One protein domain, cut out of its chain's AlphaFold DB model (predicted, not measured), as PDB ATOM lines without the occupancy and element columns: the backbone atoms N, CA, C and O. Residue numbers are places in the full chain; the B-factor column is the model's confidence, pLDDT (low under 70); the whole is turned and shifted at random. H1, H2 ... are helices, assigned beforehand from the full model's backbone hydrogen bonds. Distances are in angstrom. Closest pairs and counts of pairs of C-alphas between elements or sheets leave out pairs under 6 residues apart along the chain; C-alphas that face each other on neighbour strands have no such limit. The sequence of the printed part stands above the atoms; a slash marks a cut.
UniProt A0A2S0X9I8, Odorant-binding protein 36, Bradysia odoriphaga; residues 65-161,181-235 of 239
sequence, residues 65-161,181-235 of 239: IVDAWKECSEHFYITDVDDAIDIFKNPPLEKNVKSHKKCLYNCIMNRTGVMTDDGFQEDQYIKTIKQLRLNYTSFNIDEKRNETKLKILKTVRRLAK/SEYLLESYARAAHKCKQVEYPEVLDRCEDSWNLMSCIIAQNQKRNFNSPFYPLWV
ATOM      1  N   ILE A  65     -18.054  34.263 -30.417       85.25
ATOM      2  CA  ILE A  65     -16.807  34.823 -29.876       85.25
ATOM      3  C   ILE A  65     -15.618  33.899 -30.158       85.25
ATOM      4  O   ILE A  65     -14.544  34.388 -30.494       85.25
ATOM      5  N   VAL A  66     -15.790  32.581 -30.034       82.62
ATOM      6  CA  VAL A  66     -14.740  31.595 -30.337       82.62
ATOM      7  C   VAL A  66     -14.327  31.653 -31.798       82.62
ATOM      8  O   VAL A  66     -13.136  31.688 -32.096       82.62
ATOM      9  N   ASP A  67     -15.303  31.684 -32.693       85.19
ATOM     10  CA  ASP A  67     -15.073  31.721 -34.130       85.19
ATOM     11  C   ASP A  67     -14.410  33.049 -34.518       85.19
ATOM     12  O   ASP A  67     -13.385  33.044 -35.197       85.19
ATOM     13  N   ALA A  68     -14.883  34.173 -33.961       90.06
ATOM     14  CA  ALA A  68     -14.247  35.479 -34.126       90.06
ATOM     15  C   ALA A  68     -12.773  35.468 -33.701       90.06
ATOM     16  O   ALA A  68     -11.915  35.984 -34.408       90.06
ATOM     17  N   TRP A  69     -12.456  34.865 -32.561       87.56
ATOM     18  CA  TRP A  69     -11.077  34.745 -32.101       87.56
ATOM     19  C   TRP A  69     -10.204  33.905 -33.017       87.56
ATOM     20  O   TRP A  69      -9.080  34.308 -33.284       87.56
ATOM     21  N   LYS A  70     -10.687  32.747 -33.479       83.94
ATOM     22  CA  LYS A  70      -9.922  31.896 -34.400       83.94
ATOM     23  C   LYS A  70      -9.596  32.662 -35.675       83.94
ATOM     24  O   LYS A  70      -8.426  32.803 -36.015       83.94
ATOM     25  N   GLU A  71     -10.617  33.246 -36.300       88.56
ATOM     26  CA  GLU A  71     -10.459  34.025 -37.529       88.56
ATOM     27  C   GLU A  71      -9.514  35.219 -37.338       88.56
ATOM     28  O   GLU A  71      -8.623  35.457 -38.153       88.56
ATOM     29  N   CYS A  72      -9.687  35.985 -36.258       89.88
ATOM     30  CA  CYS A  72      -8.885  37.180 -36.020       89.88
ATOM     31  C   CYS A  72      -7.441  36.842 -35.617       89.88
ATOM     32  O   CYS A  72      -6.514  37.511 -36.070       89.88
ATOM     33  N   SER A  73      -7.219  35.806 -34.805       85.44
ATOM     34  CA  SER A  73      -5.868  35.363 -34.445       85.44
ATOM     35  C   SER A  73      -5.098  34.847 -35.659       85.44
ATOM     36  O   SER A  73      -3.925  35.184 -35.810       85.44
ATOM     37  N   GLU A  74      -5.752  34.096 -36.551       85.94
ATOM     38  CA  GLU A  74      -5.160  33.666 -37.823       85.94
ATOM     39  C   GLU A  74      -4.807  34.868 -38.709       85.94
ATOM     40  O   GLU A  74      -3.700  34.938 -39.240       85.94
ATOM     41  N   HIS A  75      -5.706  35.854 -38.810       87.38
ATOM     42  CA  HIS A  75      -5.491  37.054 -39.621       87.38
ATOM     43  C   HIS A  75      -4.277  37.885 -39.173       87.38
ATOM     44  O   HIS A  75      -3.552  38.418 -40.011       87.38
ATOM     45  N   PHE A  76      -4.035  37.983 -37.863       83.94
ATOM     46  CA  PHE A  76      -2.913  38.742 -37.300       83.94
ATOM     47  C   PHE A  76      -1.686  37.883 -36.959       83.94
ATOM     48  O   PHE A  76      -0.772  38.380 -36.301       83.94
ATOM     49  N   TYR A  77      -1.645  36.621 -37.409       81.06
ATOM     50  CA  TYR A  77      -0.549  35.675 -37.152       81.06
ATOM     51  C   TYR A  77      -0.202  35.530 -35.662       81.06
ATOM     52  O   TYR A  77       0.964  35.438 -35.276       81.06
ATOM     53  N   ILE A  78      -1.225  35.522 -34.808       77.56
ATOM     54  CA  ILE A  78      -1.059  35.372 -33.366       77.56
ATOM     55  C   ILE A  78      -0.828  33.897 -33.056       77.56
ATOM     56  O   ILE A  78      -1.754  33.088 -33.058       77.56
ATOM     57  N   THR A  79       0.432  33.552 -32.804       69.75
ATOM     58  CA  THR A  79       0.867  32.189 -32.470       69.75
ATOM     59  C   THR A  79       0.895  31.923 -30.968       69.75
ATOM     60  O   THR A  79       0.719  30.779 -30.553       69.75
ATOM     61  N   ASP A  80       1.082  32.965 -30.154       73.38
ATOM     62  CA  ASP A  80       1.033  32.894 -28.694       73.38
ATOM     63  C   ASP A  80      -0.326  33.394 -28.191       73.38
ATOM     64  O   ASP A  80      -0.604  34.594 -28.101       73.38
ATOM     65  N   VAL A  81      -1.202  32.434 -27.906       69.12
ATOM     66  CA  VAL A  81      -2.557  32.688 -27.417       69.12
ATOM     67  C   VAL A  81      -2.527  33.302 -26.016       69.12
ATOM     68  O   VAL A  81      -3.348  34.170 -25.733       69.12
ATOM     69  N   ASP A  82      -1.581  32.916 -25.157       69.69
ATOM     70  CA  ASP A  82      -1.508  33.431 -23.788       69.69
ATOM     71  C   ASP A  82      -1.124  34.918 -23.781       69.69
ATOM     72  O   ASP A  82      -1.778  35.718 -23.104       69.69
ATOM     73  N   ASP A  83      -0.156  35.314 -24.617       69.56
ATOM     74  CA  ASP A  83       0.253  36.717 -24.795       69.56
ATOM     75  C   ASP A  83      -0.895  37.591 -25.340       69.56
ATOM     76  O   ASP A  83      -1.065  38.756 -24.961       69.56
ATOM     77  N   ALA A  84      -1.735  37.032 -26.214       73.88
ATOM     78  CA  ALA A  84      -2.878  37.735 -26.790       73.88
ATOM     79  C   ALA A  84      -4.062  37.890 -25.825       73.88
ATOM     80  O   ALA A  84      -4.890  38.780 -26.006       73.88
ATOM     81  N   ILE A  85      -4.159  37.055 -24.791       77.56
ATOM     82  CA  ILE A  85      -5.279  37.066 -23.840       77.56
ATOM     83  C   ILE A  85      -5.127  38.136 -22.768       77.56
ATOM     84  O   ILE A  85      -6.125  38.602 -22.209       77.56
ATOM     85  N   ASP A  86      -3.899  38.559 -22.484       78.94
ATOM     86  CA  ASP A  86      -3.606  39.510 -21.413       78.94
ATOM     87  C   ASP A  86      -4.303  40.861 -21.581       78.94
ATOM     88  O   ASP A  86      -4.655  41.502 -20.589       78.94
ATOM     89  N   ILE A  87      -4.599  41.256 -22.818       79.50
ATOM     90  CA  ILE A  87      -5.330  42.491 -23.131       79.50
ATOM     91  C   ILE A  87      -6.837  42.383 -22.832       79.50
ATOM     92  O   ILE A  87      -7.533  43.392 -22.746       79.50
ATOM     93  N   PHE A  88      -7.360  41.161 -22.676       80.69
ATOM     94  CA  PHE A  88      -8.753  40.876 -22.319       80.69
ATOM     95  C   PHE A  88      -8.935  40.679 -20.811       80.69
ATOM     96  O   PHE A  88     -10.069  40.533 -20.348       80.69
ATOM     97  N   LYS A  89      -7.844  40.660 -20.038       77.44
ATOM     98  CA  LYS A  89      -7.873  40.581 -18.575       77.44
ATOM     99  C   LYS A  89      -8.172  41.949 -17.958       77.44
ATOM    100  O   LYS A  89      -7.929  42.988 -18.564       77.44
ATOM    101  N   ASN A  90      -8.713  41.943 -16.743       71.12
ATOM    102  CA  ASN A  90      -8.935  43.154 -15.959       71.12
ATOM    103  C   ASN A  90      -8.320  43.056 -14.550       71.12
ATOM    104  O   ASN A  90      -8.785  42.227 -13.763       71.12
ATOM    105  N   PRO A  91      -7.363  43.932 -14.196       65.00
ATOM    106  CA  PRO A  91      -6.709  44.894 -15.089       65.00
ATOM    107  C   PRO A  91      -5.943  44.189 -16.221       65.00
ATOM    108  O   PRO A  91      -5.541  43.034 -16.049       65.00
ATOM    109  N   PRO A  92      -5.725  44.858 -17.367       69.38
ATOM    110  CA  PRO A  92      -4.828  44.327 -18.382       69.38
ATOM    111  C   PRO A  92      -3.420  44.229 -17.783       69.38
ATOM    112  O   PRO A  92      -2.969  45.139 -17.081       69.38
ATOM    113  N   LEU A  93      -2.739  43.105 -18.023       69.44
ATOM    114  CA  LEU A  93      -1.393  42.869 -17.481       69.44
ATOM    115  C   LEU A  93      -0.323  43.651 -18.254       69.44
ATOM    116  O   LEU A  93       0.689  44.069 -17.688       69.44
ATOM    117  N   GLU A  94      -0.565  43.897 -19.539       72.44
ATOM    118  CA  GLU A  94       0.351  44.610 -20.420       72.44
ATOM    119  C   GLU A  94       0.075  46.123 -20.393       72.44
ATOM    120  O   GLU A  94      -1.011  46.581 -20.743       72.44
ATOM    121  N   LYS A  95       1.077  46.919 -19.991       68.62
ATOM    122  CA  LYS A  95       0.983  48.395 -19.982       68.62
ATOM    123  C   LYS A  95       1.153  49.018 -21.373       68.62
ATOM    124  O   LYS A  95       0.583  50.069 -21.633       68.62
ATOM    125  N   ASN A  96       1.928  48.371 -22.246       79.31
ATOM    126  CA  ASN A  96       2.240  48.838 -23.598       79.31
ATOM    127  C   ASN A  96       1.744  47.817 -24.621       79.31
ATOM    128  O   ASN A  96       2.508  46.978 -25.088       79.31
ATOM    129  N   VAL A  97       0.457  47.883 -24.947       83.19
ATOM    130  CA  VAL A  97      -0.168  46.923 -25.860       83.19
ATOM    131  C   VAL A  97       0.271  47.186 -27.299       83.19
ATOM    132  O   VAL A  97       0.119  48.292 -27.821       83.19
ATOM    133  N   LYS A  98       0.817  46.156 -27.951       84.69
ATOM    134  CA  LYS A  98       1.258  46.212 -29.353       84.69
ATOM    135  C   LYS A  98       0.070  46.430 -30.302       84.69
ATOM    136  O   LYS A  98      -1.018  45.911 -30.065       84.69
ATOM    137  N   SER A  99       0.289  47.130 -31.419       86.19
ATOM    138  CA  SER A  99      -0.770  47.467 -32.397       86.19
ATOM    139  C   SER A  99      -1.563  46.241 -32.888       86.19
ATOM    140  O   SER A  99      -2.789  46.260 -32.853       86.19
ATOM    141  N   HIS A 100      -0.903  45.122 -33.216       84.56
ATOM    142  CA  HIS A 100      -1.606  43.905 -33.657       84.56
ATOM    143  C   HIS A 100      -2.557  43.327 -32.594       84.56
ATOM    144  O   HIS A 100      -3.601  42.788 -32.943       84.56
ATOM    145  N   LYS A 101      -2.252  43.480 -31.297       86.31
ATOM    146  CA  LYS A 101      -3.141  43.061 -30.203       86.31
ATOM    147  C   LYS A 101      -4.369  43.970 -30.100       86.31
ATOM    148  O   LYS A 101      -5.485  43.483 -29.928       86.31
ATOM    149  N   LYS A 102      -4.192  45.282 -30.287       89.56
ATOM    150  CA  LYS A 102      -5.317  46.231 -30.399       89.56
ATOM    151  C   LYS A 102      -6.210  45.875 -31.591       89.56
ATOM    152  O   LYS A 102      -7.433  45.842 -31.465       89.56
ATOM    153  N   CYS A 103      -5.600  45.521 -32.722       90.19
ATOM    154  CA  CYS A 103      -6.324  45.101 -33.917       90.19
ATOM    155  C   CYS A 103      -7.022  43.745 -33.778       90.19
ATOM    156  O   CYS A 103      -8.139  43.603 -34.275       90.19
ATOM    157  N   LEU A 104      -6.444  42.785 -33.048       89.69
ATOM    158  CA  LEU A 104      -7.133  41.551 -32.660       89.69
ATOM    159  C   LEU A 104      -8.428  41.878 -31.906       89.69
ATOM    160  O   LEU A 104      -9.495  41.368 -32.247       89.69
ATOM    161  N   TYR A 105      -8.345  42.779 -30.926       89.19
ATOM    162  CA  TYR A 105      -9.497  43.219 -30.145       89.19
ATOM    163  C   TYR A 105     -10.582  43.848 -31.025       89.19
ATOM    164  O   TYR A 105     -11.745  43.440 -30.977       89.19
ATOM    165  N   ASN A 106     -10.191  44.808 -31.867       92.69
ATOM    166  CA  ASN A 106     -11.081  45.455 -32.827       92.69
ATOM    167  C   ASN A 106     -11.736  44.431 -33.767       92.69
ATOM    168  O   ASN A 106     -12.944  44.461 -33.978       92.69
ATOM    169  N   CYS A 107     -10.968  43.480 -34.299       92.69
ATOM    170  CA  CYS A 107     -11.490  42.433 -35.171       92.69
ATOM    171  C   CYS A 107     -12.568  41.592 -34.471       92.69
ATOM    172  O   CYS A 107     -13.652  41.412 -35.025       92.69
ATOM    173  N   ILE A 108     -12.342  41.171 -33.221       91.81
ATOM    174  CA  ILE A 108     -13.337  40.412 -32.447       91.81
ATOM    175  C   ILE A 108     -14.596  41.251 -32.186       91.81
ATOM    176  O   ILE A 108     -15.720  40.757 -32.319       91.81
ATOM    177  N   MET A 109     -14.443  42.537 -31.861       93.12
ATOM    178  CA  MET A 109     -15.585  43.438 -31.674       93.12
ATOM    179  C   MET A 109     -16.391  43.625 -32.967       93.12
ATOM    180  O   MET A 109     -17.619  43.632 -32.911       93.12
ATOM    181  N   ASN A 110     -15.733  43.701 -34.127       94.25
ATOM    182  CA  ASN A 110     -16.414  43.770 -35.422       94.25
ATOM    183  C   ASN A 110     -17.149  42.465 -35.752       94.25
ATOM    184  O   ASN A 110     -18.326  42.481 -36.102       94.25
ATOM    185  N   ARG A 111     -16.498  41.310 -35.564       92.31
ATOM    186  CA  ARG A 111     -17.104  39.990 -35.819       92.31
ATOM    187  C   ARG A 111     -18.304  39.690 -34.921       92.31
ATOM    188  O   ARG A 111     -19.209  38.967 -35.325       92.31
ATOM    189  N   THR A 112     -18.340  40.266 -33.724       89.06
ATOM    190  CA  THR A 112     -19.472  40.145 -32.786       89.06
ATOM    191  C   THR A 112     -20.555  41.216 -32.988       89.06
ATOM    192  O   THR A 112     -21.591  41.182 -32.313       89.06
ATOM    193  N   GLY A 113     -20.335  42.161 -33.913       90.69
ATOM    194  CA  GLY A 113     -21.225  43.287 -34.210       90.69
ATOM    195  C   GLY A 113     -21.230  44.390 -33.149       90.69
ATOM    196  O   GLY A 113     -22.077  45.277 -33.188       90.69
ATOM    197  N   VAL A 114     -20.327  44.323 -32.169       91.69
ATOM    198  CA  VAL A 114     -20.190  45.331 -31.109       91.69
ATOM    199  C   VAL A 114     -19.489  46.589 -31.622       91.69
ATOM    200  O   VAL A 114     -19.769  47.690 -31.150       91.69
ATOM    201  N   MET A 115     -18.590  46.428 -32.588       92.31
ATOM    202  CA  MET A 115     -18.031  47.518 -33.376       92.31
ATOM    203  C   MET A 115     -18.536  47.395 -34.814       92.31
ATOM    204  O   MET A 115     -18.729  46.287 -35.313       92.31
ATOM    205  N   THR A 116     -18.799  48.530 -35.449       90.81
ATOM    206  CA  THR A 116     -19.277  48.633 -36.834       90.81
ATOM    207  C   THR A 116     -18.658  49.865 -37.489       90.81
ATOM    208  O   THR A 116     -17.987  50.645 -36.813       90.81
ATOM    209  N   ASP A 117     -18.927  50.088 -38.774       86.75
ATOM    210  CA  ASP A 117     -18.547  51.338 -39.444       86.75
ATOM    211  C   ASP A 117     -19.196  52.578 -38.806       86.75
ATOM    212  O   ASP A 117     -18.581  53.641 -38.792       86.75
ATOM    213  N   ASP A 118     -20.374  52.422 -38.190       87.88
ATOM    214  CA  ASP A 118     -21.066  53.473 -37.428       87.88
ATOM    215  C   ASP A 118     -20.510  53.644 -35.997       87.88
ATOM    216  O   ASP A 118     -21.058  54.383 -35.175       87.88
ATOM    217  N   GLY A 119     -19.431  52.932 -35.665       89.00
ATOM    218  CA  GLY A 119     -18.792  52.947 -34.357       89.00
ATOM    219  C   GLY A 119     -19.378  51.933 -33.374       89.00
ATOM    220  O   GLY A 119     -19.851  50.851 -33.747       89.00
ATOM    221  N   PHE A 120     -19.278  52.264 -32.085       91.38
ATOM    222  CA  PHE A 120     -19.590  51.354 -30.988       91.38
ATOM    223  C   PHE A 120     -21.094  51.169 -30.759       91.38
ATOM    224  O   PHE A 120     -21.823  52.085 -30.348       91.38
ATOM    225  N   GLN A 121     -21.527  49.922 -30.920       90.38
ATOM    226  CA  GLN A 121     -22.897  49.472 -30.726       90.38
ATOM    227  C   GLN A 121     -23.113  49.051 -29.268       90.38
ATOM    228  O   GLN A 121     -23.048  47.872 -28.913       90.38
ATOM    229  N   GLU A 122     -23.377  50.038 -28.408       84.69
ATOM    230  CA  GLU A 122     -23.613  49.841 -26.969       84.69
ATOM    231  C   GLU A 122     -24.689  48.775 -26.701       84.69
ATOM    232  O   GLU A 122     -24.463  47.860 -25.911       84.69
ATOM    233  N   ASP A 123     -25.818  48.811 -27.411       79.00
ATOM    234  CA  ASP A 123     -26.898  47.832 -27.238       79.00
ATOM    235  C   ASP A 123     -26.446  46.397 -27.528       79.00
ATOM    236  O   ASP A 123     -26.786  45.465 -26.790       79.00
ATOM    237  N   GLN A 124     -25.635  46.216 -28.574       85.62
ATOM    238  CA  GLN A 124     -25.074  44.917 -28.927       85.62
ATOM    239  C   GLN A 124     -24.047  44.467 -27.880       85.62
ATOM    240  O   GLN A 124     -24.076  43.309 -27.468       85.62
ATOM    241  N   TYR A 125     -23.215  45.376 -27.360       85.75
ATOM    242  CA  TYR A 125     -22.294  45.079 -26.259       85.75
ATOM    243  C   TYR A 125     -23.034  44.585 -25.008       85.75
ATOM    244  O   TYR A 125     -22.700  43.540 -24.440       85.75
ATOM    245  N   ILE A 126     -24.092  45.292 -24.602       80.44
ATOM    246  CA  ILE A 126     -24.909  44.911 -23.444       80.44
ATOM    247  C   ILE A 126     -25.633  43.592 -23.689       80.44
ATOM    248  O   ILE A 126     -25.727  42.764 -22.777       80.44
ATOM    249  N   LYS A 127     -26.123  43.355 -24.908       80.62
ATOM    250  CA  LYS A 127     -26.714  42.071 -25.292       80.62
ATOM    251  C   LYS A 127     -25.705  40.930 -25.154       80.62
ATOM    252  O   LYS A 127     -26.045  39.929 -24.522       80.62
ATOM    253  N   THR A 128     -24.476  41.098 -25.639       82.31
ATOM    254  CA  THR A 128     -23.403  40.102 -25.502       82.31
ATOM    255  C   THR A 128     -23.135  39.777 -24.034       82.31
ATOM    256  O   THR A 128     -23.164  38.609 -23.652       82.31
ATOM    257  N   ILE A 129     -22.978  40.780 -23.163       77.88
ATOM    258  CA  ILE A 129     -22.750  40.542 -21.726       77.88
ATOM    259  C   ILE A 129     -23.951  39.835 -21.087       77.88
ATOM    260  O   ILE A 129     -23.782  38.876 -20.329       77.88
ATOM    261  N   LYS A 130     -25.182  40.248 -21.424       72.88
ATOM    262  CA  LYS A 130     -26.401  39.567 -20.965       72.88
ATOM    263  C   LYS A 130     -26.385  38.101 -21.372       72.88
ATOM    264  O   LYS A 130     -26.701  37.260 -20.539       72.88
ATOM    265  N   GLN A 131     -26.039  37.766 -22.608       74.81
ATOM    266  CA  GLN A 131     -26.025  36.376 -23.072       74.81
ATOM    267  C   GLN A 131     -24.890  35.561 -22.431       74.81
ATOM    268  O   GLN A 131     -25.068  34.381 -22.136       74.81
ATOM    269  N   LEU A 132     -23.767  36.206 -22.107       72.81
ATOM    270  CA  LEU A 132     -22.627  35.582 -21.436       72.81
ATOM    271  C   LEU A 132     -22.762  35.467 -19.913       72.81
ATOM    272  O   LEU A 132     -21.945  34.792 -19.294       72.81
ATOM    273  N   ARG A 133     -23.796  36.052 -19.290       65.25
ATOM    274  CA  ARG A 133     -23.978  36.096 -17.821       65.25
ATOM    275  C   ARG A 133     -23.936  34.738 -17.109       65.25
ATOM    276  O   ARG A 133     -23.715  34.676 -15.904       65.25
ATOM    277  N   LEU A 134     -24.157  33.643 -17.839       59.25
ATOM    278  CA  LEU A 134     -24.050  32.280 -17.310       59.25
ATOM    279  C   LEU A 134     -22.602  31.799 -17.134       59.25
ATOM    280  O   LEU A 134     -22.381  30.743 -16.532       59.25
ATOM    281  N   ASN A 135     -21.617  32.551 -17.626       55.91
ATOM    282  CA  ASN A 135     -20.227  32.144 -17.624       55.91
ATOM    283  C   ASN A 135     -19.288  33.147 -16.965       55.91
ATOM    284  O   ASN A 135     -18.706  34.008 -17.608       55.91
ATOM    285  N   TYR A 136     -19.029  32.913 -15.684       47.31
ATOM    286  CA  TYR A 136     -18.109  33.701 -14.869       47.31
ATOM    287  C   TYR A 136     -16.628  33.586 -15.271       47.31
ATOM    288  O   TYR A 136     -15.781  34.287 -14.728       47.31
ATOM    289  N   THR A 137     -16.274  32.684 -16.194       45.78
ATOM    290  CA  THR A 137     -14.874  32.484 -16.573       45.78
ATOM    291  C   THR A 137     -14.299  33.596 -17.445       45.78
ATOM    292  O   THR A 137     -13.102  33.854 -17.315       45.78
ATOM    293  N   SER A 138     -15.146  34.292 -18.208       48.56
ATOM    294  CA  SER A 138     -14.836  35.572 -18.861       48.56
ATOM    295  C   SER A 138     -14.938  36.765 -17.912       48.56
ATOM    296  O   SER A 138     -14.861  37.887 -18.381       48.56
ATOM    297  N   PHE A 139     -15.134  36.570 -16.599       55.09
ATOM    298  CA  PHE A 139     -15.460  37.668 -15.680       55.09
ATOM    299  C   PHE A 139     -14.790  37.569 -14.306       55.09
ATOM    300  O   PHE A 139     -15.195  38.291 -13.407       55.09
ATOM    301  N   ASN A 140     -13.793  36.709 -14.088       47.41
ATOM    302  CA  ASN A 140     -12.985  36.807 -12.869       47.41
ATOM    303  C   ASN A 140     -11.590  36.198 -13.049       47.41
ATOM    304  O   ASN A 140     -11.470  35.070 -13.543       47.41
ATOM    305  N   ILE A 141     -10.557  36.942 -12.638       44.38
ATOM    306  CA  ILE A 141      -9.162  36.472 -12.579       44.38
ATOM    307  C   ILE A 141      -8.944  35.589 -11.343       44.38
ATOM    308  O   ILE A 141      -8.205  34.611 -11.434       44.38
ATOM    309  N   ASP A 142      -9.684  35.835 -10.258       46.53
ATOM    310  CA  ASP A 142      -9.505  35.144  -8.981       46.53
ATOM    311  C   ASP A 142     -10.810  34.513  -8.444       46.53
ATOM    312  O   ASP A 142     -11.866  35.133  -8.385       46.53
ATOM    313  N   GLU A 143     -10.695  33.255  -8.008       45.38
ATOM    314  CA  GLU A 143     -11.572  32.523  -7.073       45.38
ATOM    315  C   GLU A 143     -12.871  31.782  -7.508       45.38
ATOM    316  O   GLU A 143     -13.744  32.240  -8.244       45.38
ATOM    317  N   LYS A 144     -12.980  30.568  -6.926       46.91
ATOM    318  CA  LYS A 144     -14.170  29.763  -6.549       46.91
ATOM    319  C   LYS A 144     -15.320  29.668  -7.567       46.91
ATOM    320  O   LYS A 144     -16.482  29.952  -7.283       46.91
ATOM    321  N   ARG A 145     -15.003  29.116  -8.743       49.78
ATOM    322  CA  ARG A 145     -15.913  28.932  -9.897       49.78
ATOM    323  C   ARG A 145     -17.246  28.223  -9.614       49.78
ATOM    324  O   ARG A 145     -18.220  28.509 -10.305       49.78
ATOM    325  N   ASN A 146     -17.317  27.290  -8.663       47.84
ATOM    326  CA  ASN A 146     -18.488  26.409  -8.548       47.84
ATOM    327  C   ASN A 146     -19.615  26.978  -7.681       47.84
ATOM    328  O   ASN A 146     -20.773  26.940  -8.096       47.84
ATOM    329  N   GLU A 147     -19.318  27.541  -6.510       50.72
ATOM    330  CA  GLU A 147     -20.362  28.020  -5.593       50.72
ATOM    331  C   GLU A 147     -21.110  29.235  -6.148       50.72
ATOM    332  O   GLU A 147     -22.338  29.289  -6.069       50.72
ATOM    333  N   THR A 148     -20.405  30.170  -6.785       46.22
ATOM    334  CA  THR A 148     -21.006  31.364  -7.401       46.22
ATOM    335  C   THR A 148     -21.795  31.016  -8.665       46.22
ATOM    336  O   THR A 148     -22.914  31.494  -8.837       46.22
ATOM    337  N   LYS A 149     -21.306  30.084  -9.499       48.97
ATOM    338  CA  LYS A 149     -22.071  29.547 -10.643       48.97
ATOM    339  C   LYS A 149     -23.360  28.867 -10.184       48.97
ATOM    340  O   LYS A 149     -24.413  29.062 -10.788       48.97
ATOM    341  N   LEU A 150     -23.302  28.104  -9.091       50.91
ATOM    342  CA  LEU A 150     -24.481  27.499  -8.477       50.91
ATOM    343  C   LEU A 150     -25.422  28.551  -7.877       50.91
ATOM    344  O   LEU A 150     -26.632  28.366  -7.973       50.91
ATOM    345  N   LYS A 151     -24.915  29.649  -7.300       52.94
ATOM    346  CA  LYS A 151     -25.735  30.780  -6.829       52.94
ATOM    347  C   LYS A 151     -26.443  31.487  -7.981       52.94
ATOM    348  O   LYS A 151     -27.650  31.647  -7.895       52.94
ATOM    349  N   ILE A 152     -25.761  31.788  -9.085       48.62
ATOM    350  CA  ILE A 152     -26.372  32.411 -10.272       48.62
ATOM    351  C   ILE A 152     -27.387  31.468 -10.916       48.62
ATOM    352  O   ILE A 152     -28.502  31.880 -11.203       48.62
ATOM    353  N   LEU A 153     -27.068  30.180 -11.081       51.62
ATOM    354  CA  LEU A 153     -28.047  29.197 -11.555       51.62
ATOM    355  C   LEU A 153     -29.240  29.088 -10.600       51.62
ATOM    356  O   LEU A 153     -30.370  28.962 -11.058       51.62
ATOM    357  N   LYS A 154     -29.022  29.172  -9.282       54.00
ATOM    358  CA  LYS A 154     -30.104  29.257  -8.293       54.00
ATOM    359  C   LYS A 154     -30.904  30.553  -8.449       54.00
ATOM    360  O   LYS A 154     -32.125  30.468  -8.382       54.00
ATOM    361  N   THR A 155     -30.277  31.702  -8.705       48.69
ATOM    362  CA  THR A 155     -30.964  32.983  -8.934       48.69
ATOM    363  C   THR A 155     -31.757  32.959 -10.234       48.69
ATOM    364  O   THR A 155     -32.939  33.273 -10.215       48.69
ATOM    365  N   VAL A 156     -31.182  32.478 -11.336       46.88
ATOM    366  CA  VAL A 156     -31.868  32.284 -12.620       46.88
ATOM    367  C   VAL A 156     -33.037  31.315 -12.464       46.88
ATOM    368  O   VAL A 156     -34.143  31.630 -12.886       46.88
ATOM    369  N   ARG A 157     -32.844  30.176 -11.787       49.03
ATOM    370  CA  ARG A 157     -33.933  29.239 -11.465       49.03
ATOM    371  C   ARG A 157     -34.984  29.871 -10.555       49.03
ATOM    372  O   ARG A 157     -36.154  29.550 -10.692       49.03
ATOM    373  N   ARG A 158     -34.604  30.755  -9.628       49.31
ATOM    374  CA  ARG A 158     -35.528  31.478  -8.737       49.31
ATOM    375  C   ARG A 158     -36.348  32.516  -9.504       49.31
ATOM    376  O   ARG A 158     -37.561  32.537  -9.339       49.31
ATOM    377  N   LEU A 159     -35.711  33.305 -10.369       42.81
ATOM    378  CA  LEU A 159     -36.356  34.264 -11.272       42.81
ATOM    379  C   LEU A 159     -37.306  33.545 -12.239       42.81
ATOM    380  O   LEU A 159     -38.448  33.958 -12.403       42.81
ATOM    381  N   ALA A 160     -36.883  32.402 -12.784       43.06
ATOM    382  CA  ALA A 160     -37.707  31.568 -13.655       43.06
ATOM    383  C   ALA A 160     -38.874  30.876 -12.920       43.06
ATOM    384  O   ALA A 160     -39.908  30.604 -13.521       43.06
ATOM    385  N   LYS A 161     -38.740  30.606 -11.614       38.38
ATOM    386  CA  LYS A 161     -39.795  30.016 -10.766       38.38
ATOM    387  C   LYS A 161     -40.773  31.043 -10.176       38.38
ATOM    388  O   LYS A 161     -41.777  30.633  -9.584       38.38
ATOM    389  N   SER A 181     -24.625  38.775 -10.560       54.88
ATOM    390  CA  SER A 181     -24.959  38.874 -11.985       54.88
ATOM    391  C   SER A 181     -25.630  40.200 -12.373       54.88
ATOM    392  O   SER A 181     -25.263  40.798 -13.385       54.88
ATOM    393  N   GLU A 182     -26.567  40.704 -11.564       58.31
ATOM    394  CA  GLU A 182     -27.206  42.009 -11.782       58.31
ATOM    395  C   GLU A 182     -26.195  43.131 -11.570       58.31
ATOM    396  O   GLU A 182     -26.116  44.063 -12.370       58.31
ATOM    397  N   TYR A 183     -25.362  42.996 -10.537       67.00
ATOM    398  CA  TYR A 183     -24.296  43.947 -10.257       67.00
ATOM    399  C   TYR A 183     -23.280  44.033 -11.407       67.00
ATOM    400  O   TYR A 183     -22.874  45.129 -11.796       67.00
ATOM    401  N   LEU A 184     -22.911  42.893 -11.995       69.69
ATOM    402  CA  LEU A 184     -22.042  42.823 -13.168       69.69
ATOM    403  C   LEU A 184     -22.665  43.521 -14.383       69.69
ATOM    404  O   LEU A 184     -22.010  44.353 -15.013       69.69
ATOM    405  N   LEU A 185     -23.931  43.227 -14.688       70.75
ATOM    406  CA  LEU A 185     -24.636  43.831 -15.821       70.75
ATOM    407  C   LEU A 185     -24.765  45.348 -15.669       70.75
ATOM    408  O   LEU A 185     -24.483  46.079 -16.618       70.75
ATOM    409  N   GLU A 186     -25.133  45.827 -14.478       71.00
ATOM    410  CA  GLU A 186     -25.185  47.258 -14.168       71.00
ATOM    411  C   GLU A 186     -23.810  47.922 -14.324       71.00
ATOM    412  O   GLU A 186     -23.713  49.036 -14.847       71.00
ATOM    413  N   SER A 187     -22.743  47.248 -13.882       78.94
ATOM    414  CA  SER A 187     -21.381  47.785 -13.913       78.94
ATOM    415  C   SER A 187     -20.867  47.951 -15.344       78.94
ATOM    416  O   SER A 187     -20.401  49.033 -15.709       78.94
ATOM    417  N   TYR A 188     -21.018  46.927 -16.191       81.31
ATOM    418  CA  TYR A 188     -20.631  47.032 -17.600       81.31
ATOM    419  C   TYR A 188     -21.516  47.992 -18.390       81.31
ATOM    420  O   TYR A 188     -20.985  48.735 -19.210       81.31
ATOM    421  N   ALA A 189     -22.828  48.026 -18.129       80.06
ATOM    422  CA  ALA A 189     -23.726  48.977 -18.782       80.06
ATOM    423  C   ALA A 189     -23.326  50.422 -18.492       80.06
ATOM    424  O   ALA A 189     -23.150  51.222 -19.407       80.06
ATOM    425  N   ARG A 190     -23.080  50.741 -17.218       83.38
ATOM    426  CA  ARG A 190     -22.628  52.076 -16.822       83.38
ATOM    427  C   ARG A 190     -21.271  52.431 -17.430       83.38
ATOM    428  O   ARG A 190     -21.074  53.570 -17.844       83.38
ATOM    429  N   ALA A 191     -20.338  51.483 -17.450       87.12
ATOM    430  CA  ALA A 191     -19.012  51.694 -18.015       87.12
ATOM    431  C   ALA A 191     -19.068  51.922 -19.533       87.12
ATOM    432  O   ALA A 191     -18.462  52.874 -20.010       87.12
ATOM    433  N   ALA A 192     -19.833  51.110 -20.268       87.06
ATOM    434  CA  ALA A 192     -20.022  51.250 -21.711       87.06
ATOM    435  C   ALA A 192     -20.627  52.610 -22.070       87.06
ATOM    436  O   ALA A 192     -20.051  53.333 -22.880       87.06
ATOM    437  N   HIS A 193     -21.712  52.993 -21.391       88.06
ATOM    438  CA  HIS A 193     -22.366  54.283 -21.589       88.06
ATOM    439  C   HIS A 193     -21.405  55.457 -21.374       88.06
ATOM    440  O   HIS A 193     -21.305  56.363 -22.199       88.06
ATOM    441  N   LYS A 194     -20.652  55.420 -20.268       88.19
ATOM    442  CA  LYS A 194     -19.695  56.471 -19.916       88.19
ATOM    443  C   LYS A 194     -18.538  56.550 -20.911       88.19
ATOM    444  O   LYS A 194     -18.169  57.643 -21.312       88.19
ATOM    445  N   CYS A 195     -17.959  55.414 -21.292       89.00
ATOM    446  CA  CYS A 195     -16.794  55.375 -22.175       89.00
ATOM    447  C   CYS A 195     -17.139  55.702 -23.631       89.00
ATOM    448  O   CYS A 195     -16.307  56.262 -24.329       89.00
ATOM    449  N   LYS A 196     -18.375  55.437 -24.074       87.56
ATOM    450  CA  LYS A 196     -18.868  55.867 -25.389       87.56
ATOM    451  C   LYS A 196     -18.918  57.394 -25.537       87.56
ATOM    452  O   LYS A 196     -18.795  57.900 -26.642       87.56
ATOM    453  N   GLN A 197     -19.120  58.114 -24.433       85.69
ATOM    454  CA  GLN A 197     -19.194  59.580 -24.405       85.69
ATOM    455  C   GLN A 197     -17.826  60.256 -24.269       85.69
ATOM    456  O   GLN A 197     -17.755  61.483 -24.259       85.69
ATOM    457  N   VAL A 198     -16.748  59.487 -24.099       84.69
ATOM    458  CA  VAL A 198     -15.402  60.052 -24.010       84.69
ATOM    459  C   VAL A 198     -14.972  60.476 -25.408       84.69
ATOM    460  O   VAL A 198     -14.913  59.655 -26.318       84.69
ATOM    461  N   GLU A 199     -14.653  61.757 -25.564       76.75
ATOM    462  CA  GLU A 199     -13.977  62.248 -26.759       76.75
ATOM    463  C   GLU A 199     -12.535  61.743 -26.738       76.75
ATOM    464  O   GLU A 199     -11.726  62.121 -25.885       76.75
ATOM    465  N   TYR A 200     -12.226  60.844 -27.664       73.44
ATOM    466  CA  TYR A 200     -10.855  60.455 -27.949       73.44
ATOM    467  C   TYR A 200     -10.287  61.426 -28.992       73.44
ATOM    468  O   TYR A 200     -11.047  61.922 -29.827       73.44
ATOM    469  N   PRO A 201      -8.976  61.736 -28.953       73.69
ATOM    470  CA  PRO A 201      -8.332  62.459 -30.046       73.69
ATOM    471  C   PRO A 201      -8.693  61.789 -31.370       73.69
ATOM    472  O   PRO A 201      -8.804  60.569 -31.391       73.69
ATOM    473  N   GLU A 202      -8.873  62.550 -32.449       64.06
ATOM    474  CA  GLU A 202      -9.150  61.979 -33.771       64.06
ATOM    475  C   GLU A 202      -8.017  61.005 -34.140       64.06
ATOM    476  O   GLU A 202      -6.911  61.418 -34.502       64.06
ATOM    477  N   VAL A 203      -8.253  59.701 -33.969       61.78
ATOM    478  CA  VAL A 203      -7.297  58.666 -34.350       61.78
ATOM    479  C   VAL A 203      -7.764  58.090 -35.675       61.78
ATOM    480  O   VAL A 203      -8.887  57.626 -35.816       61.78
ATOM    481  N   LEU A 204      -6.886  58.096 -36.677       68.31
ATOM    482  CA  LEU A 204      -7.172  57.474 -37.976       68.31
ATOM    483  C   LEU A 204      -7.178  55.932 -37.906       68.31
ATOM    484  O   LEU A 204      -7.508  55.269 -38.888       68.31
ATOM    485  N   ASP A 205      -6.793  55.356 -36.763       84.50
ATOM    486  CA  ASP A 205      -6.652  53.919 -36.545       84.50
ATOM    487  C   ASP A 205      -7.814  53.362 -35.706       84.50
ATOM    488  O   ASP A 205      -7.850  53.485 -34.480       84.50
ATOM    489  N   ARG A 206      -8.726  52.649 -36.375       85.69
ATOM    490  CA  ARG A 206      -9.874  51.967 -35.751       85.69
ATOM    491  C   ARG A 206      -9.471  50.948 -34.677       85.69
ATOM    492  O   ARG A 206     -10.272  50.635 -33.787       85.69
ATOM    493  N   CYS A 207      -8.260  50.392 -34.759       90.25
ATOM    494  CA  CYS A 207      -7.738  49.500 -33.729       90.25
ATOM    495  C   CYS A 207      -7.475  50.255 -32.423       90.25
ATOM    496  O   CYS A 207      -7.786  49.742 -31.346       90.25
ATOM    497  N   GLU A 208      -6.940  51.473 -32.518       89.69
ATOM    498  CA  GLU A 208      -6.677  52.335 -31.368       89.69
ATOM    499  C   GLU A 208      -7.983  52.821 -30.732       89.69
ATOM    500  O   GLU A 208      -8.116  52.765 -29.513       89.69
ATOM    501  N   ASP A 209      -8.978  53.202 -31.537       88.44
ATOM    502  CA  ASP A 209     -10.289  53.636 -31.035       88.44
ATOM    503  C   ASP A 209     -10.993  52.536 -30.237       88.44
ATOM    504  O   ASP A 209     -11.425  52.739 -29.098       88.44
ATOM    505  N   SER A 210     -11.053  51.329 -30.807       89.75
ATOM    506  CA  SER A 210     -11.636  50.164 -30.134       89.75
ATOM    507  C   SER A 210     -10.892  49.831 -28.845       89.75
ATOM    508  O   SER A 210     -11.508  49.515 -27.822       89.75
ATOM    509  N   TRP A 211      -9.561  49.930 -28.877       89.94
ATOM    510  CA  TRP A 211      -8.720  49.716 -27.710       89.94
ATOM    511  C   TRP A 211      -8.962  50.764 -26.621       89.94
ATOM    512  O   TRP A 211      -9.124  50.397 -25.459       89.94
ATOM    513  N   ASN A 212      -9.030  52.046 -26.970       89.19
ATOM    514  CA  ASN A 212      -9.251  53.148 -26.037       89.19
ATOM    515  C   ASN A 212     -10.614  53.051 -25.350       89.19
ATOM    516  O   ASN A 212     -10.707  53.156 -24.119       89.19
ATOM    517  N   LEU A 213     -11.660  52.776 -26.132       90.19
ATOM    518  CA  LEU A 213     -13.003  52.536 -25.625       90.19
ATOM    519  C   LEU A 213     -13.012  51.376 -24.627       90.19
ATOM    520  O   LEU A 213     -13.519  51.498 -23.508       90.19
ATOM    521  N   MET A 214     -12.440  50.240 -25.014       88.00
ATOM    522  CA  MET A 214     -12.502  49.049 -24.182       88.00
ATOM    523  C   MET A 214     -11.602  49.145 -22.952       88.00
ATOM    524  O   MET A 214     -11.998  48.725 -21.867       88.00
ATOM    525  N   SER A 215     -10.430  49.764 -23.086       86.81
ATOM    526  CA  SER A 215      -9.542  50.074 -21.964       86.81
ATOM    527  C   SER A 215     -10.246  50.960 -20.947       86.81
ATOM    528  O   SER A 215     -10.146  50.707 -19.748       86.81
ATOM    529  N   CYS A 216     -11.024  51.948 -21.403       88.56
ATOM    530  CA  CYS A 216     -11.873  52.739 -20.522       88.56
ATOM    531  C   CYS A 216     -12.896  51.854 -19.795       88.56
ATOM    532  O   CYS A 216     -12.999  51.935 -18.568       88.56
ATOM    533  N   ILE A 217     -13.614  50.974 -20.505       88.06
ATOM    534  CA  ILE A 217     -14.627  50.095 -19.897       88.06
ATOM    535  C   ILE A 217     -13.997  49.173 -18.846       88.06
ATOM    536  O   ILE A 217     -14.517  49.048 -17.734       88.06
ATOM    537  N   ILE A 218     -12.862  48.556 -19.173       83.38
ATOM    538  CA  ILE A 218     -12.100  47.683 -18.278       83.38
ATOM    539  C   ILE A 218     -11.615  48.477 -17.054       83.38
ATOM    540  O   ILE A 218     -11.850  48.056 -15.921       83.38
ATOM    541  N   ALA A 219     -11.053  49.673 -17.253       84.12
ATOM    542  CA  ALA A 219     -10.582  50.546 -16.177       84.12
ATOM    543  C   ALA A 219     -11.711  50.998 -15.231       84.12
ATOM    544  O   ALA A 219     -11.530  50.988 -14.011       84.12
ATOM    545  N   GLN A 220     -12.907  51.319 -15.747       83.75
ATOM    546  CA  GLN A 220     -14.077  51.612 -14.897       83.75
ATOM    547  C   GLN A 220     -14.471  50.413 -14.017       83.75
ATOM    548  O   GLN A 220     -15.067  50.591 -12.953       83.75
ATOM    549  N   ASN A 221     -14.112  49.197 -14.433       77.75
ATOM    550  CA  ASN A 221     -14.383  47.953 -13.724       77.75
ATOM    551  C   ASN A 221     -13.152  47.390 -12.989       77.75
ATOM    552  O   ASN A 221     -13.219  46.271 -12.486       77.75
ATOM    553  N   GLN A 222     -12.037  48.123 -12.882       74.94
ATOM    554  CA  GLN A 222     -10.763  47.589 -12.376       74.94
ATOM    555  C   GLN A 222     -10.861  46.985 -10.971       74.94
ATOM    556  O   GLN A 222     -10.340  45.911 -10.708       74.94
ATOM    557  N   LYS A 223     -11.604  47.633 -10.066       70.44
ATOM    558  CA  LYS A 223     -11.804  47.147  -8.686       70.44
ATOM    559  C   LYS A 223     -12.654  45.874  -8.598       70.44
ATOM    560  O   LYS A 223     -12.872  45.367  -7.500       70.44
ATOM    561  N   ARG A 224     -13.217  45.419  -9.719       70.00
ATOM    562  CA  ARG A 224     -14.115  44.264  -9.799       70.00
ATOM    563  C   ARG A 224     -13.435  43.021 -10.365       70.00
ATOM    564  O   ARG A 224     -14.007  41.950 -10.225       70.00
ATOM    565  N   ASN A 225     -12.243  43.152 -10.956       69.31
ATOM    566  CA  ASN A 225     -11.481  42.053 -11.567       69.31
ATOM    567  C   ASN A 225     -12.269  41.252 -12.625       69.31
ATOM    568  O   ASN A 225     -12.017  40.068 -12.843       69.31
ATOM    569  N   PHE A 226     -13.236  41.894 -13.289       73.88
ATOM    570  CA  PHE A 226     -14.033  41.259 -14.334       73.88
ATOM    571  C   PHE A 226     -13.317  41.333 -15.686       73.88
ATOM    572  O   PHE A 226     -13.138  42.435 -16.207       73.88
ATOM    573  N   ASN A 227     -12.920  40.187 -16.256       74.94
ATOM    574  CA  ASN A 227     -12.334  40.132 -17.604       74.94
ATOM    575  C   ASN A 227     -13.319  40.639 -18.667       74.94
ATOM    576  O   ASN A 227     -14.518  40.779 -18.442       74.94
ATOM    577  N   SER A 228     -12.810  40.922 -19.857       81.38
ATOM    578  CA  SER A 228     -13.643  41.270 -20.998       81.38
ATOM    579  C   SER A 228     -14.685  40.183 -21.302       81.38
ATOM    580  O   SER A 228     -14.351  38.996 -21.250       81.38
ATOM    581  N   PRO A 229     -15.906  40.546 -21.749       78.31
ATOM    582  CA  PRO A 229     -16.844  39.574 -22.315       78.31
ATOM    583  C   PRO A 229     -16.257  38.807 -23.512       78.31
ATOM    584  O   PRO A 229     -16.698  37.701 -23.802       78.31
ATOM    585  N   PHE A 230     -15.238  39.356 -24.174       85.00
ATOM    586  CA  PHE A 230     -14.526  38.701 -25.267       85.00
ATOM    587  C   PHE A 230     -13.358  37.834 -24.792       85.00
ATOM    588  O   PHE A 230     -12.612  37.335 -25.622       85.00
ATOM    589  N   TYR A 231     -13.160  37.636 -23.487       77.88
ATOM    590  CA  TYR A 231     -12.132  36.727 -22.990       77.88
ATOM    591  C   TYR A 231     -12.393  35.296 -23.512       77.88
ATOM    592  O   TYR A 231     -13.496  34.773 -23.300       77.88
ATOM    593  N   PRO A 232     -11.412  34.647 -24.165       67.06
ATOM    594  CA  PRO A 232     -11.607  33.375 -24.845       67.06
ATOM    595  C   PRO A 232     -11.817  32.238 -23.848       67.06
ATOM    596  O   PRO A 232     -11.040  32.006 -22.919       67.06
ATOM    597  N   LEU A 233     -12.916  31.516 -24.042       60.03
ATOM    598  CA  LEU A 233     -13.451  30.586 -23.051       60.03
ATOM    599  C   LEU A 233     -12.827  29.185 -23.079       60.03
ATOM    600  O   LEU A 233     -12.875  28.500 -22.059       60.03
ATOM    601  N   TRP A 234     -12.208  28.780 -24.194       62.66
ATOM    602  CA  TRP A 234     -11.537  27.473 -24.351       62.66
ATOM    603  C   TRP A 234     -10.166  27.402 -23.680       62.66
ATOM    604  O   TRP A 234      -9.618  26.323 -23.499       62.66
ATOM    605  N   VAL A 235      -9.599  28.532 -23.256       51.12
ATOM    606  CA  VAL A 235      -8.240  28.582 -22.682       51.12
ATOM    607  C   VAL A 235      -8.177  27.901 -21.309       51.12
ATOM    608  O   VAL A 235      -7.113  27.621 -20.769       51.12
TER     609      VAL A 235
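What this domain is: This is residues 65 to 161 and 181 to 235 of the 239 residues of the protein "Odorant-binding protein 36" of Bradysia odoriphaga (UniProt A0A2S0X9I8). Five helices make a row of contacts, H1 to H3 to H7 to H6 to H4, mostly crossed, and the last stretch, residues 221 to 235, loops out at residue 225 after H7, passes near the middle and ends at residues 232 to 235 on the side where H1 and H2 lie, its C-alphas 3 to 16 A from the mean of all C-alphas. H2 covers one side near H3 and H7, while H5 lies far out at one end of the longest axis, with little contact to the rest. The printed part has 152 residues, with seven named helices, H1 to H7 along the chain, no named strand, and the class all helix. It is compact, with a radius of gyration of the C-alphas of 15.4 A, and spans 50 by 34 by 26 A.

Where its parts are: H1, residues 65 to 75, begins at C-alpha 65 at (-16.807, 34.823, -29.876). H2 holds residues 81 to 88, and H3, residues 99 to 111, is 18.3 A long. Residues 115 to 116 pair with residues 119 to 120, antiparallel, before H4, residues 122 to 132. H5, residues 145 to 161, is the longest at 23.9 A and ends at C-alpha 161 at (-39.795, 30.016, -10.766). H6, residues 181 to 196, is 22.5 A long. H7, residues 206 to 220, is 21.3 A long and ends at C-alpha 220 at (-14.077, 51.612, -14.897).

How they stand to each other: H1 and H3 touch at a steep tilt of 43 degrees, opposite ways; their closest C-alphas, of Ala 68 and Ile 108, are 5.3 A apart. H2 and H3 are close but not clearly touching, with the C-alphas of Ala 84 and Lys 101 closest at 6.3 A. H2 and H7 are near each other. H7, with residues 206 to 211 alone, touches H3 about perpendicular, at 86 degrees; the C-alphas of Cys 103 and Cys 207 are closest, at 4.6 A. H6 and H7 touch at a steep tilt of 46 degrees, opposite ways, closest at the C-alphas of Ala 191 and Ile 217, 5.0 A. H4 and H6 touch at a shallow tilt of 24 degrees, opposite ways, closest at the C-alphas of Ile 126 and Ala 189, 6.3 A. H5 and H6 are close but not clearly touching, with the C-alphas of Ile 152 and Ser 181 closest at 6.8 A. Every O i to N i+4 pair is within hydrogen-bond range in H1, H3, H4, H6 and H7; H5 has 12 of 13, and H2 has 1 of 4 beside 3 of 5 O i to N i+3 pairs.

The domain as a whole: The C-alphas farthest apart, of Lys 161 and Leu 204, are 50.6 A apart. Residues 162 to 180 are not printed, and C-alphas 161 and 181 are 17.3 A apart across the cut. The link from H4 to H5 is long. Mean pLDDT of the printed part is 74.7; 49 residues are under 70, among them residues 133 to 161.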